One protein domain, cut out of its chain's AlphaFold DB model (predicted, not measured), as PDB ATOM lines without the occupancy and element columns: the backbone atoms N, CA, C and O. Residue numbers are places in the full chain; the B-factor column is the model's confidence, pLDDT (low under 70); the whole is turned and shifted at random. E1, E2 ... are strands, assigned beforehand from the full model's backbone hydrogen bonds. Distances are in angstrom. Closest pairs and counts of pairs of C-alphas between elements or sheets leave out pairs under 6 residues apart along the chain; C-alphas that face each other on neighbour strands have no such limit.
ATOM      1  N   LYS A  25     193.367 170.512 125.088       78.81
ATOM      2  CA  LYS A  25     193.666 169.087 124.950       78.81
ATOM      3  C   LYS A  25     194.207 168.544 126.261       78.81
ATOM      4  O   LYS A  25     194.941 169.227 126.971       78.81
ATOM      5  N   VAL A  26     193.859 167.300 126.568       81.62
ATOM      6  CA  VAL A  26     194.434 166.551 127.684       81.62
ATOM      7  C   VAL A  26     195.221 165.382 127.120       81.62
ATOM      8  O   VAL A  26     194.676 164.535 126.413       81.62
ATOM      9  N   VAL A  27     196.512 165.356 127.437       81.06
ATOM     10  CA  VAL A  27     197.442 164.320 126.993       81.06
ATOM     11  C   VAL A  27     197.557 163.253 128.076       81.06
ATOM     12  O   VAL A  27     197.815 163.556 129.241       81.06
ATOM     13  N   VAL A  28     197.364 161.994 127.694       81.38
ATOM     14  CA  VAL A  28     197.385 160.839 128.594       81.38
ATOM     15  C   VAL A  28     198.376 159.817 128.056       81.38
ATOM     16  O   VAL A  28     198.263 159.386 126.912       81.38
ATOM     17  N   SER A  29     199.331 159.390 128.881       83.69
ATOM     18  CA  SER A  29     200.196 158.260 128.535       83.69
ATOM     19  C   SER A  29     199.503 156.953 128.919       83.69
ATOM     20  O   SER A  29     199.300 156.655 130.099       83.69
ATOM     21  N   LYS A  30     199.113 156.175 127.912       81.25
ATOM     22  CA  LYS A  30     198.532 154.846 128.068       81.25
ATOM     23  C   LYS A  30     199.004 153.944 126.923       81.25
ATOM     24  O   LYS A  30     198.383 153.942 125.867       81.25
ATOM     25  N   PRO A  31     200.077 153.157 127.099       78.38
ATOM     26  CA  PRO A  31     200.510 152.220 126.068       78.38
ATOM     27  C   PRO A  31     199.497 151.075 125.913       78.38
ATOM     28  O   PRO A  31     198.902 150.629 126.899       78.38
ATOM     29  N   GLY A  32     199.337 150.565 124.689       83.50
ATOM     30  CA  GLY A  32     198.525 149.380 124.398       83.50
ATOM     31  C   GLY A  32     197.413 149.613 123.374       83.50
ATOM     32  O   GLY A  32     197.528 150.462 122.497       83.50
ATOM     33  N   ALA A  33     196.359 148.799 123.459       87.50
ATOM     34  CA  ALA A  33     195.209 148.858 122.558       87.50
ATOM     35  C   ALA A  33     194.315 150.081 122.830       87.50
ATOM     36  O   ALA A  33     194.470 150.769 123.841       87.50
ATOM     37  N   ALA A  34     193.354 150.318 121.933       90.12
ATOM     38  CA  ALA A  34     192.362 151.368 122.100       90.12
ATOM     39  C   ALA A  34     191.620 151.240 123.440       90.12
ATOM     40  O   ALA A  34     191.252 150.142 123.865       90.12
ATOM     41  N   VAL A  35     191.411 152.370 124.106       92.19
ATOM     42  CA  VAL A  35     190.807 152.442 125.437       92.19
ATOM     43  C   VAL A  35     189.756 153.542 125.463       92.19
ATOM     44  O   VAL A  35     189.912 154.586 124.830       92.19
ATOM     45  N   ASP A  36     188.676 153.307 126.201       94.06
ATOM     46  CA  ASP A  36     187.678 154.337 126.465       94.06
ATOM     47  C   ASP A  36     188.296 155.414 127.359       94.06
ATOM     48  O   ASP A  36     188.862 155.095 128.404       94.06
ATOM     49  N   VAL A  37     188.202 156.676 126.946       92.31
ATOM     50  CA  VAL A  37     188.700 157.844 127.678       92.31
ATOM     51  C   VAL A  37     187.553 158.819 127.903       92.31
ATOM     52  O   VAL A  37     186.773 159.104 126.994       92.31
ATOM     53  N   GLN A  38     187.455 159.351 129.117       92.62
ATOM     54  CA  GLN A  38     186.547 160.439 129.457       92.62
ATOM     55  C   GLN A  38     187.284 161.468 130.307       92.62
ATOM     56  O   GLN A  38     187.892 161.129 131.320       92.62
ATOM     57  N   VAL A  39     187.175 162.736 129.922       91.19
ATOM     58  CA  VAL A  39     187.699 163.856 130.702       91.19
ATOM     59  C   VAL A  39     186.547 164.549 131.417       91.19
ATOM     60  O   VAL A  39     185.501 164.813 130.817       91.19
ATOM     61  N   LYS A  40     186.727 164.846 132.702       90.31
ATOM     62  CA  LYS A  40     185.817 165.674 133.492       90.31
ATOM     63  C   LYS A  40     186.557 166.872 134.051       90.31
ATOM     64  O   LYS A  40     187.760 166.823 134.282       90.31
ATOM     65  N   ILE A  41     185.803 167.934 134.296       88.38
ATOM     66  CA  ILE A  41     186.278 169.070 135.076       88.38
ATOM     67  C   ILE A  41     185.422 169.129 136.319       88.38
ATOM     68  O   ILE A  41     184.189 169.146 136.234       88.38
ATOM     69  N   VAL A  42     186.079 169.102 137.467       89.19
ATOM     70  CA  VAL A  42     185.436 168.995 138.768       89.19
ATOM     71  C   VAL A  42     185.919 170.146 139.633       89.19
ATOM     72  O   VAL A  42     187.115 170.413 139.727       89.19
ATOM     73  N   ASP A  43     184.964 170.840 140.238       89.25
ATOM     74  CA  ASP A  43     185.211 171.841 141.262       89.25
ATOM     75  C   ASP A  43     185.198 171.142 142.627       89.25
ATOM     76  O   ASP A  43     184.180 170.593 143.062       89.25
ATOM     77  N   TYR A  44     186.356 171.139 143.277       88.50
ATOM     78  CA  TYR A  44     186.612 170.571 144.598       88.50
ATOM     79  C   TYR A  44     186.524 171.615 145.723       88.50
ATOM     80  O   TYR A  44     187.117 171.425 146.789       88.50
ATOM     81  N   THR A  45     185.801 172.720 145.519       87.00
ATOM     82  CA  THR A  45     185.557 173.728 146.561       87.00
ATOM     83  C   THR A  45     184.997 173.061 147.837       87.00
ATOM     84  O   THR A  45     184.203 172.116 147.750       87.00
ATOM     85  N   PRO A  46     185.394 173.505 149.051       73.25
ATOM     86  CA  PRO A  46     184.944 172.896 150.303       73.25
ATOM     87  C   PRO A  46     183.409 172.860 150.412       73.25
ATOM     88  O   PRO A  46     182.755 173.898 150.443       73.25
ATOM     89  N   GLY A  47     182.840 171.650 150.462       69.06
ATOM     90  CA  GLY A  47     181.390 171.408 150.377       69.06
ATOM     91  C   GLY A  47     181.023 170.143 149.592       69.06
ATOM     92  O   GLY A  47     179.941 169.596 149.787       69.06
ATOM     93  N   GLY A  48     181.956 169.635 148.780       78.62
ATOM     94  CA  GLY A  48     181.850 168.373 148.042       78.62
ATOM     95  C   GLY A  48     182.168 168.561 146.556       78.62
ATOM     96  O   GLY A  48     181.921 169.644 146.029       78.62
ATOM     97  N   PRO A  49     182.719 167.542 145.868       86.94
ATOM     98  CA  PRO A  49     183.077 167.669 144.461       86.94
ATOM     99  C   PRO A  49     181.827 167.878 143.607       86.94
ATOM    100  O   PRO A  49     180.890 167.078 143.653       86.94
ATOM    101  N   THR A  50     181.827 168.932 142.797       88.69
ATOM    102  CA  THR A  50     180.766 169.201 141.822       88.69
ATOM    103  C   THR A  50     181.331 169.112 140.413       88.69
ATOM    104  O   THR A  50     182.337 169.732 140.078       88.69
ATOM    105  N   THR A  51     180.718 168.285 139.565       88.25
ATOM    106  CA  THR A  51     181.167 168.145 138.177       88.25
ATOM    107  C   THR A  51     180.696 169.342 137.359       88.25
ATOM    108  O   THR A  51     179.500 169.531 137.155       88.25
ATOM    109  N   VAL A  52     181.655 170.127 136.877       85.00
ATOM    110  CA  VAL A  52     181.448 171.315 136.040       85.00
ATOM    111  C   VAL A  52     181.281 170.914 134.577       85.00
ATOM    112  O   VAL A  52     180.449 171.468 133.861       85.00
ATOM    113  N   PHE A  53     182.044 169.914 134.136       85.88
ATOM    114  CA  PHE A  53     181.973 169.368 132.786       85.88
ATOM    115  C   PHE A  53     182.177 167.854 132.797       85.88
ATOM    116  O   PHE A  53     183.027 167.337 133.520       85.88
ATOM    117  N   THR A  54     181.413 167.149 131.963       89.31
ATOM    118  CA  THR A  54     181.646 165.740 131.631       89.31
ATOM    119  C   THR A  54     181.756 165.609 130.123       89.31
ATOM    120  O   THR A  54     180.775 165.827 129.414       89.31
ATOM    121  N   GLY A  55     182.940 165.244 129.640       86.69
ATOM    122  CA  GLY A  55     183.157 164.942 128.233       86.69
ATOM    123  C   GLY A  55     182.497 163.634 127.813       86.69
ATOM    124  O   GLY A  55     182.217 162.751 128.633       86.69
ATOM    125  N   SER A  56     182.269 163.493 126.510       88.94
ATOM    126  CA  SER A  56     181.873 162.217 125.917       88.94
ATOM    127  C   SER A  56     182.928 161.150 126.206       88.94
ATOM    128  O   SER A  56     184.124 161.433 126.189       88.94
ATOM    129  N   THR A  57     182.494 159.918 126.451       92.12
ATOM    130  CA  THR A  57     183.406 158.773 126.459       92.12
ATOM    131  C   THR A  57     183.773 158.445 125.018       92.12
ATOM    132  O   THR A  57     182.891 158.143 124.215       92.12
ATOM    133  N   VAL A  58     185.057 158.531 124.685       91.00
ATOM    134  CA  VAL A  58     185.567 158.266 123.334       91.00
ATOM    135  C   VAL A  58     186.554 157.110 123.399       91.00
ATOM    136  O   VAL A  58     187.436 157.099 124.252       91.00
ATOM    137  N   ASN A  59     186.414 156.139 122.497       92.75
ATOM    138  CA  ASN A  59     187.387 155.063 122.348       92.75
ATOM    139  C   ASN A  59     188.563 155.576 121.507       92.75
ATOM    140  O   ASN A  59     188.401 155.853 120.317       92.75
ATOM    141  N   LEU A  60     189.722 155.763 122.136       89.44
ATOM    142  CA  LEU A  60     190.901 156.359 121.507       89.44
ATOM    143  C   LEU A  60     192.049 155.353 121.461       89.44
ATOM    144  O   LEU A  60     192.310 154.636 122.428       89.44
ATOM    145  N   THR A  61     192.745 155.314 120.324       89.25
ATOM    146  CA  THR A  61     193.945 154.488 120.140       89.25
ATOM    147  C   THR A  61     195.186 155.325 120.459       89.25
ATOM    148  O   THR A  61     195.310 156.416 119.900       89.25
ATOM    149  N   PRO A  62     196.096 154.857 121.332       87.12
ATOM    150  CA  PRO A  62     197.364 155.539 121.574       87.12
ATOM    151  C   PRO A  62     198.222 155.604 120.304       87.12
ATOM    152  O   PRO A  62     198.214 154.669 119.501       87.12
ATOM    153  N   ASN A  63     199.007 156.668 120.136       82.69
ATOM    154  CA  ASN A  63     200.027 156.722 119.086       82.69
ATOM    155  C   ASN A  63     201.186 155.739 119.377       82.69
ATOM    156  O   ASN A  63     201.194 155.041 120.393       82.69
ATOM    157  N   ALA A  64     202.191 155.689 118.495       80.50
ATOM    158  CA  ALA A  64     203.337 154.782 118.640       80.50
ATOM    159  C   ALA A  64     204.110 154.958 119.967       80.50
ATOM    160  O   ALA A  64     204.722 154.010 120.454       80.50
ATOM    161  N   SER A  65     204.028 156.140 120.579       78.12
ATOM    162  CA  SER A  65     204.634 156.468 121.874       78.12
ATOM    163  C   SER A  65     203.709 156.174 123.064       78.12
ATOM    164  O   SER A  65     204.031 156.506 124.203       78.12
ATOM    165  N   GLY A  66     202.545 155.560 122.827       82.94
ATOM    166  CA  GLY A  66     201.550 155.277 123.858       82.94
ATOM    167  C   GLY A  66     200.812 156.523 124.344       82.94
ATOM    168  O   GLY A  66     200.353 156.539 125.483       82.94
ATOM    169  N   ILE A  67     200.718 157.574 123.527       82.06
ATOM    170  CA  ILE A  67     200.072 158.837 123.896       82.06
ATOM    171  C   ILE A  67     198.659 158.892 123.315       82.06
ATOM    172  O   ILE A  67     198.457 158.645 122.127       82.06
ATOM    173  N   ILE A  68     197.686 159.255 124.150       84.56
ATOM    174  CA  ILE A  68     196.317 159.588 123.761       84.56
ATOM    175  C   ILE A  68     196.098 161.083 123.979       84.56
ATOM    176  O   ILE A  68     196.461 161.621 125.024       84.56
ATOM    177  N   VAL A  69     195.449 161.735 123.018       81.56
ATOM    178  CA  VAL A  69     195.024 163.132 123.119       81.56
ATOM    179  C   VAL A  69     193.501 163.169 123.153       81.56
ATOM    180  O   VAL A  69     192.851 162.761 122.194       81.56
ATOM    181  N   ALA A  70     192.930 163.633 124.264       83.19
ATOM    182  CA  ALA A  70     191.491 163.822 124.420       83.19
ATOM    183  C   ALA A  70     191.140 165.312 124.325       83.19
ATOM    184  O   ALA A  70     191.723 166.141 125.027       83.19
ATOM    185  N   ASP A  71     190.177 165.648 123.469       79.38
ATOM    186  CA  ASP A  71     189.703 167.021 123.307       79.38
ATOM    187  C   ASP A  71     188.692 167.394 124.397       79.38
ATOM    188  O   ASP A  71     187.733 166.663 124.666       79.38
ATOM    189  N   VAL A  72     188.878 168.573 124.985       80.12
ATOM    190  CA  VAL A  72     187.922 169.201 125.894       80.12
ATOM    191  C   VAL A  72     187.336 170.435 125.198       80.12
ATOM    192  O   VAL A  72     188.057 171.410 124.967       80.12
ATOM    193  N   PRO A  73     186.047 170.409 124.816       73.12
ATOM    194  CA  PRO A  73     185.404 171.534 124.150       73.12
ATOM    195  C   PRO A  73     185.184 172.705 125.119       73.12
ATOM    196  O   PRO A  73     185.014 172.510 126.319       73.12
ATOM    197  N   ALA A  74     185.078 173.921 124.585       66.44
ATOM    198  CA  ALA A  74     184.864 175.171 125.327       66.44
ATOM    199  C   ALA A  74     183.478 175.297 126.000       66.44
ATOM    200  O   ALA A  74     183.105 176.373 126.468       66.44
ATOM    201  N   THR A  75     182.668 174.236 126.012       63.06
ATOM    202  CA  THR A  75     181.289 174.258 126.512       63.06
ATOM    203  C   THR A  75     181.095 173.216 127.614       63.06
ATOM    204  O   THR A  75     181.172 172.023 127.309       63.06
ATOM    205  N   PRO A  76     180.774 173.621 128.862       61.47
ATOM    206  CA  PRO A  76     180.439 174.974 129.312       61.47
ATOM    207  C   PRO A  76     181.672 175.868 129.511       61.47
ATOM    208  O   PRO A  76     182.750 175.399 129.857       61.47
ATOM    209  N   ALA A  77     181.483 177.173 129.303       64.69
ATOM    210  CA  ALA A  77     182.524 178.185 129.429       64.69
ATOM    211  C   ALA A  77     183.051 178.254 130.875       64.69
ATOM    212  O   ALA A  77     182.398 178.816 131.755       64.69
ATOM    213  N   ILE A  78     184.237 177.696 131.128       73.19
ATOM    214  CA  ILE A  78     184.935 177.888 132.402       73.19
ATOM    215  C   ILE A  78     185.525 179.284 132.382       73.19
ATOM    216  O   ILE A  78     186.429 179.573 131.605       73.19
ATOM    217  N   LEU A  79     184.995 180.164 133.222       75.50
ATOM    218  CA  LEU A  79     185.492 181.527 133.340       75.50
ATOM    219  C   LEU A  79     186.952 181.493 133.807       75.50
ATOM    220  O   LEU A  79     187.271 180.769 134.748       75.50
ATOM    221  N   ALA A  80     187.829 182.307 133.214       69.56
ATOM    222  CA  ALA A  80     189.219 182.416 133.668       69.56
ATOM    223  C   ALA A  80     189.312 182.767 135.164       69.56
ATOM    224  O   ALA A  80     190.212 182.309 135.859       69.56
ATOM    225  N   THR A  81     188.336 183.516 135.689       74.06
ATOM    226  CA  THR A  81     188.222 183.853 137.118       74.06
ATOM    227  C   THR A  81     187.946 182.653 138.023       74.06
ATOM    228  O   THR A  81     188.166 182.742 139.226       74.06
ATOM    229  N   SER A  82     187.439 181.552 137.471       75.06
ATOM    230  CA  SER A  82     187.175 180.315 138.208       75.06
ATOM    231  C   SER A  82     188.395 179.395 138.265       75.06
ATOM    232  O   SER A  82     188.391 178.453 139.045       75.06
ATOM    233  N   VAL A  83     189.452 179.655 137.485       77.06
ATOM    234  CA  VAL A  83     190.678 178.846 137.505       77.06
ATOM    235  C   VAL A  83     191.448 179.121 138.787       77.06
ATOM    236  O   VAL A  83     192.106 180.145 138.943       77.06
ATOM    237  N   ASN A  84     191.334 178.196 139.728       80.50
ATOM    238  CA  ASN A  84     192.014 178.225 141.012       80.50
ATOM    239  C   ASN A  84     192.389 176.789 141.419       80.50
ATOM    240  O   ASN A  84     192.149 175.837 140.676       80.50
ATOM    241  N   SER A  85     192.942 176.627 142.620       86.62
ATOM    242  CA  SER A  85     193.389 175.337 143.154       86.62
ATOM    243  C   SER A  85     192.273 174.315 143.432       86.62
ATOM    244  O   SER A  85     192.573 173.194 143.843       86.62
ATOM    245  N   TYR A  86     191.003 174.668 143.226       86.69
ATOM    246  CA  TYR A  86     189.856 173.774 143.387       86.69
ATOM    247  C   TYR A  86     189.330 173.221 142.061       86.69
ATOM    248  O   TYR A  86     188.651 172.200 142.074       86.69
ATOM    249  N   TYR A  87     189.653 173.836 140.922       87.12
ATOM    250  CA  TYR A  87     189.243 173.323 139.615       87.12
ATOM    251  C   TYR A  87     190.266 172.304 139.136       87.12
ATOM    252  O   TYR A  87     191.455 172.600 139.027       87.12
ATOM    253  N   VAL A  88     189.808 171.090 138.863       87.94
ATOM    254  CA  VAL A  88     190.672 169.944 138.592       87.94
ATOM    255  C   VAL A  88     190.186 169.211 137.348       87.94
ATOM    256  O   VAL A  88     188.984 169.032 137.144       87.94
ATOM    257  N   VAL A  89     191.134 168.809 136.508       89.50
ATOM    258  CA  VAL A  89     190.909 167.947 135.350       89.50
ATOM    259  C   VAL A  89     191.092 166.500 135.785       89.50
ATOM    260  O   VAL A  89     192.196 166.075 136.132       89.50
ATOM    261  N   ASP A  90     189.997 165.753 135.726       91.94
ATOM    262  CA  ASP A  90     189.942 164.330 136.027       91.94
ATOM    263  C   ASP A  90     189.913 163.535 134.723       91.94
ATOM    264  O   ASP A  90     189.048 163.735 133.865       91.94
ATOM    265  N   VAL A  91     190.833 162.587 134.582       91.81
ATOM    266  CA  VAL A  91     190.921 161.708 133.415       91.81
ATOM    267  C   VAL A  91     190.552 160.296 133.817       91.81
ATOM    268  O   VAL A  91     191.250 159.657 134.610       91.81
ATOM    269  N   TYR A  92     189.497 159.779 133.205       93.12
ATOM    270  CA  TYR A  92     189.044 158.411 133.368       93.12
ATOM    271  C   TYR A  92     189.414 157.581 132.147       93.12
ATOM    272  O   TYR A  92     189.230 158.038 131.018       93.12
ATOM    273  N   THR A  93     189.886 156.355 132.366       92.75
ATOM    274  CA  THR A  93     190.141 155.403 131.279       92.75
ATOM    275  C   THR A  93     189.599 154.007 131.589       92.75
ATOM    276  O   THR A  93     189.450 153.634 132.754       92.75
ATOM    277  N   GLY A  94     189.312 153.227 130.544       90.56
ATOM    278  CA  GLY A  94     188.898 151.823 130.629       90.56
ATOM    279  C   GLY A  94     187.387 151.593 130.547       90.56
ATOM    280  O   GLY A  94     186.594 152.527 130.491       90.56
ATOM    281  N   ASN A  95     186.996 150.317 130.548       90.06
ATOM    282  CA  ASN A  95     185.603 149.883 130.619       90.06
ATOM    283  C   ASN A  95     185.476 148.781 131.693       90.06
ATOM    284  O   ASN A  95     185.883 147.644 131.436       90.06
ATOM    285  N   PRO A  96     184.988 149.095 132.909       92.06
ATOM    286  CA  PRO A  96     184.405 150.372 133.332       92.06
ATOM    287  C   PRO A  96     185.440 151.504 133.451       92.06
ATOM    288  O   PRO A  96     186.628 151.252 133.639       92.06
ATOM    289  N   LEU A  97     184.974 152.753 133.365       92.69
ATOM    290  CA  LEU A  97     185.813 153.949 133.494       92.69
ATOM    291  C   LEU A  97     186.372 154.088 134.918       92.69
ATOM    292  O   LEU A  97     185.613 154.158 135.886       92.69
ATOM    293  N   ILE A  98     187.696 154.186 135.039       92.25
ATOM    294  CA  ILE A  98     188.425 154.351 136.306       92.25
ATOM    295  C   ILE A  98     189.192 155.673 136.272       92.25
ATOM    296  O   ILE A  98     189.826 155.979 135.265       92.25
ATOM    297  N   LEU A  99     189.155 156.454 137.361       91.94
ATOM    298  CA  LEU A  99     189.953 157.679 137.489       91.94
ATOM    299  C   LEU A  99     191.442 157.316 137.470       91.94
ATOM    300  O   LEU A  99     191.913 156.556 138.312       91.94
ATOM    301  N   THR A 100     192.171 157.865 136.508       89.06
ATOM    302  CA  THR A 100     193.583 157.541 136.257       89.06
ATOM    303  C   THR A 100     194.524 158.723 136.400       89.06
ATOM    304  O   THR A 100     195.701 158.517 136.681       89.06
ATOM    305  N   SER A 101     194.032 159.950 136.243       87.19
ATOM    306  CA  SER A 101     194.813 161.158 136.501       87.19
ATOM    307  C   SER A 101     193.916 162.254 137.048       87.19
ATOM    308  O   SER A 101     192.754 162.354 136.660       87.19
ATOM    309  N   GLN A 102     194.482 163.056 137.939       89.75
ATOM    310  CA  GLN A 102     193.836 164.191 138.571       89.75
ATOM    311  C   GLN A 102     194.857 165.328 138.647       89.75
ATOM    312  O   GLN A 102     195.875 165.188 139.326       89.75
ATOM    313  N   GLN A 103     194.629 166.420 137.918       88.88
ATOM    314  CA  GLN A 103     195.566 167.548 137.841       88.88
ATOM    315  C   GLN A 103     194.835 168.872 138.003       88.88
ATOM    316  O   GLN A 103     193.762 169.071 137.433       88.88
ATOM    317  N   ARG A 104     195.398 169.788 138.793       86.19
ATOM    318  CA  ARG A 104     194.757 171.082 139.016       86.19
ATOM    319  C   ARG A 104     194.872 171.960 137.779       86.19
ATOM    320  O   ARG A 104     195.949 172.092 137.205       86.19
ATOM    321  N   LEU A 105     193.766 172.601 137.428       80.50
ATOM    322  CA  LEU A 105     193.650 173.478 136.273       80.50
ATOM    323  C   LEU A 105     194.634 174.664 136.400       80.50
ATOM    324  O   LEU A 105     195.257 175.037 135.420       80.50
ATOM    325  N   ASP A 106     194.890 175.185 137.605       79.62
ATOM    326  CA  ASP A 106     195.870 176.264 137.852       79.62
ATOM    327  C   ASP A 106     197.348 175.857 137.673       79.62
ATOM    328  O   ASP A 106     198.216 176.723 137.580       79.62
ATOM    329  N   GLN A 107     197.644 174.556 137.629       78.69
ATOM    330  CA  GLN A 107     198.997 174.014 137.440       78.69
ATOM    331  C   GLN A 107     199.223 173.438 136.041       78.69
ATOM    332  O   GLN A 107     200.341 173.041 135.711       78.69
ATOM    333  N   MET A 108     198.175 173.374 135.222       72.50
ATOM    334  CA  MET A 108     198.262 172.898 133.851       72.50
ATOM    335  C   MET A 108     198.690 174.038 132.926       72.50
ATOM    336  O   MET A 108     198.168 175.149 132.991       72.50
ATOM    337  N   VAL A 109     199.628 173.752 132.025       63.53
ATOM    338  CA  VAL A 109     199.936 174.655 130.913       63.53
ATOM    339  C   VAL A 109     198.796 174.535 129.901       63.53
ATOM    340  O   VAL A 109     198.655 173.506 129.245       63.53
ATOM    341  N   PHE A 110     197.954 175.566 129.791       61.12
ATOM    342  CA  PHE A 110     196.958 175.637 128.722       61.12
ATOM    343  C   PHE A 110     197.630 176.071 127.430       61.12
ATOM    344  O   PHE A 110     197.938 177.250 127.252       61.12
ATOM    345  N   GLU A 111     197.775 175.147 126.487       57.09
ATOM    346  CA  GLU A 111     197.843 175.517 125.078       57.09
ATOM    347  C   GLU A 111     196.448 176.019 124.667       57.09
ATOM    348  O   GLU A 111     195.618 175.275 124.145       57.09
ATOM    349  N   GLN A 112     196.127 177.283 124.967       54.06
ATOM    350  CA  GLN A 112     194.950 177.931 124.387       54.06
ATOM    351  C   GLN A 112     195.206 178.132 122.897       54.06
ATOM    352  O   GLN A 112     195.697 179.182 122.508       54.06
ATOM    353  N   ALA A 113     194.907 177.114 122.088       51.44
ATOM    354  CA  ALA A 113     194.741 177.176 120.636       51.44
ATOM    355  C   ALA A 113     195.667 178.160 119.883       51.44
ATOM    356  O   ALA A 113     195.233 178.827 118.944       51.44
ATOM    357  N   GLN A 114     196.944 178.230 120.255       50.25
ATOM    358  CA  GLN A 114     197.987 178.724 119.376       50.25
ATOM    359  C   GLN A 114     198.756 177.489 118.946       50.25
ATOM    360  O   GLN A 114     199.484 176.887 119.732       50.25
ATOM    361  N   ALA A 115     198.477 177.064 117.715       53.88
ATOM    362  CA  ALA A 115     199.240 176.046 117.017       53.88
ATOM    363  C   ALA A 115     200.724 176.351 117.219       53.88
ATOM    364  O   ALA A 115     201.174 177.422 116.823       53.88
ATOM    365  N   GLY A 116     201.467 175.483 117.894       60.41
ATOM    366  CA  GLY A 116     202.870 175.804 118.078       60.41
ATOM    367  C   GLY A 116     203.651 174.792 118.867       60.41
ATOM    368  O   GLY A 116     204.595 174.263 118.317       60.41
ATOM    369  N   VAL A 117     203.307 174.509 120.122       66.88
ATOM    370  CA  VAL A 117     204.314 173.887 120.998       66.88
ATOM    371  C   VAL A 117     204.328 172.368 120.917       66.88
ATOM    372  O   VAL A 117     205.418 171.814 120.862       66.88
ATOM    373  N   SER A 118     203.184 171.685 120.839       69.19
ATOM    374  CA  SER A 118     203.139 170.236 120.607       69.19
ATOM    375  C   SER A 118     202.065 169.839 119.585       69.19
ATOM    376  O   SER A 118     200.964 170.388 119.592       69.19
ATOM    377  N   ASP A 119     202.376 168.923 118.660       66.25
ATOM    378  CA  ASP A 119     201.399 168.389 117.697       66.25
ATOM    379  C   ASP A 119     200.901 166.978 118.074       66.25
ATOM    380  O   ASP A 119     201.402 166.331 118.995       66.25
ATOM    381  N   ASN A 120     199.873 166.491 117.367       59.94
ATOM    382  CA  ASN A 120     199.286 165.169 117.629       59.94
ATOM    383  C   ASN A 120     200.246 164.001 117.309       59.94
ATOM    384  O   ASN A 120     199.997 162.875 117.750       59.94
ATOM    385  N   ASP A 121     201.330 164.263 116.576       66.56
ATOM    386  CA  ASP A 121     202.382 163.294 116.269       66.56
ATOM    387  C   ASP A 121     203.489 163.296 117.345       66.56
ATOM    388  O   ASP A 121     204.387 162.454 117.323       66.56
ATOM    389  N   GLY A 122     203.378 164.175 118.350       65.00
ATOM    390  CA  GLY A 122     204.315 164.304 119.463       65.00
ATOM    391  C   GLY A 122     205.532 165.171 119.144       65.00
ATOM    392  O   GLY A 122     206.490 165.170 119.921       65.00
ATOM    393  N   ASN A 123     205.520 165.906 118.030       76.12
ATOM    394  CA  ASN A 123     206.580 166.851 117.710       76.12
ATOM    395  C   ASN A 123     206.444 168.094 118.582       76.12
ATOM    396  O   ASN A 123     205.334 168.563 118.834       76.12
ATOM    397  N   ILE A 124     207.583 168.664 118.976       79.44
ATOM    398  CA  ILE A 124     207.636 169.997 119.572       79.44
ATOM    399  C   ILE A 124     208.023 170.985 118.479       79.44
ATOM    400  O   ILE A 124     209.123 170.887 117.932       79.44
ATOM    401  N   THR A 125     207.136 171.925 118.160       79.19
ATOM    402  CA  THR A 125     207.437 173.001 117.208       79.19
ATOM    403  C   THR A 125     207.726 174.293 117.976       79.19
ATOM    404  O   THR A 125     207.156 174.581 119.025       79.19
ATOM    405  N   ILE A 126     208.697 175.064 117.496       82.00
ATOM    406  CA  ILE A 126     209.018 176.385 118.035       82.00
ATOM    407  C   ILE A 126     208.843 177.357 116.870       82.00
ATOM    408  O   ILE A 126     209.637 177.336 115.931       82.00
ATOM    409  N   ASP A 127     207.758 178.132 116.888       76.56
ATOM    410  CA  ASP A 127     207.363 179.005 115.774       76.56
ATOM    411  C   ASP A 127     208.074 180.376 115.813       76.56
ATOM    412  O   ASP A 127     208.757 180.716 116.784       76.56
ATOM    413  N   ASP A 128     207.931 181.153 114.738       78.44
ATOM    414  CA  ASP A 128     208.363 182.557 114.601       78.44
ATOM    415  C   ASP A 128     209.839 182.817 114.964       78.44
ATOM    416  O   ASP A 128     210.196 183.766 115.659       78.44
ATOM    417  N   ALA A 129     210.730 181.929 114.505       72.69
ATOM    418  CA  ALA A 129     212.172 181.991 114.775       72.69
ATOM    419  C   ALA A 129     212.550 181.968 116.273       72.69
ATOM    420  O   ALA A 129     213.639 182.426 116.656       72.69
ATOM    421  N   GLY A 130     211.674 181.405 117.111       82.88
ATOM    422  CA  GLY A 130     212.001 181.035 118.482       82.88
ATOM    423  C   GLY A 130     213.109 179.974 118.552       82.88
ATOM    424  O   GLY A 130     213.618 179.476 117.546       82.88
ATOM    425  N   GLU A 131     213.519 179.631 119.770       88.94
ATOM    426  CA  GLU A 131     214.605 178.677 120.002       88.94
ATOM    427  C   GLU A 131     214.318 177.774 121.205       88.94
ATOM    428  O   GLU A 131     213.656 178.179 122.162       88.94
ATOM    429  N   LEU A 132     214.850 176.553 121.173       89.12
ATOM    430  CA  LEU A 132     214.851 175.661 122.331       89.12
ATOM    431  C   LEU A 132     216.010 176.057 123.250       89.12
ATOM    432  O   LEU A 132     217.158 175.876 122.852       89.12
TER     433      LEU A 132
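What this domain is: This is residues 25 to 132 of the 481 residues of an uncharacterized protein of Ignavibacteriae bacterium HGW-Ignavibacteriae-4 (UniProt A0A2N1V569). With little regular structure, it is a crossed sandwich of strongly twisted sheet E2 E3 E4 E6 E7 and small sheet E1 E5, with tail residues 105 to 132. The printed part has 108 residues, seven strands, E1 to E7 in order, holding 42, and no named helix: all strand, antiparallel. It is compact, radius of gyration of the C-alphas 15.1 A, spanning 47 by 35 by 21 A.

How they stand to each other: E2, residues 35 to 43, has E3, 50 to 54, and E4, 58 to 60, on one side and E6, 87 to 93, on the other side; N 40 and O 90 are 2.8 A apart. E7, 98 to 104, forms a hairpin with E6, N 91 to O 101 2.8 A. E1, 25 to 29, neighbours E5, 67 to 72, N 28 to O 68 2.8 A.

Where its parts are: E2 is 25.7 A long; C-alpha 25 is at (193.666, 169.087, 124.950), C-alpha 104 at (194.757, 171.082, 139.016).

The domain as a whole: The printed part has no cut; E5 to E6 is a long link. Among residues under pLDDT 70 are 109 to 122.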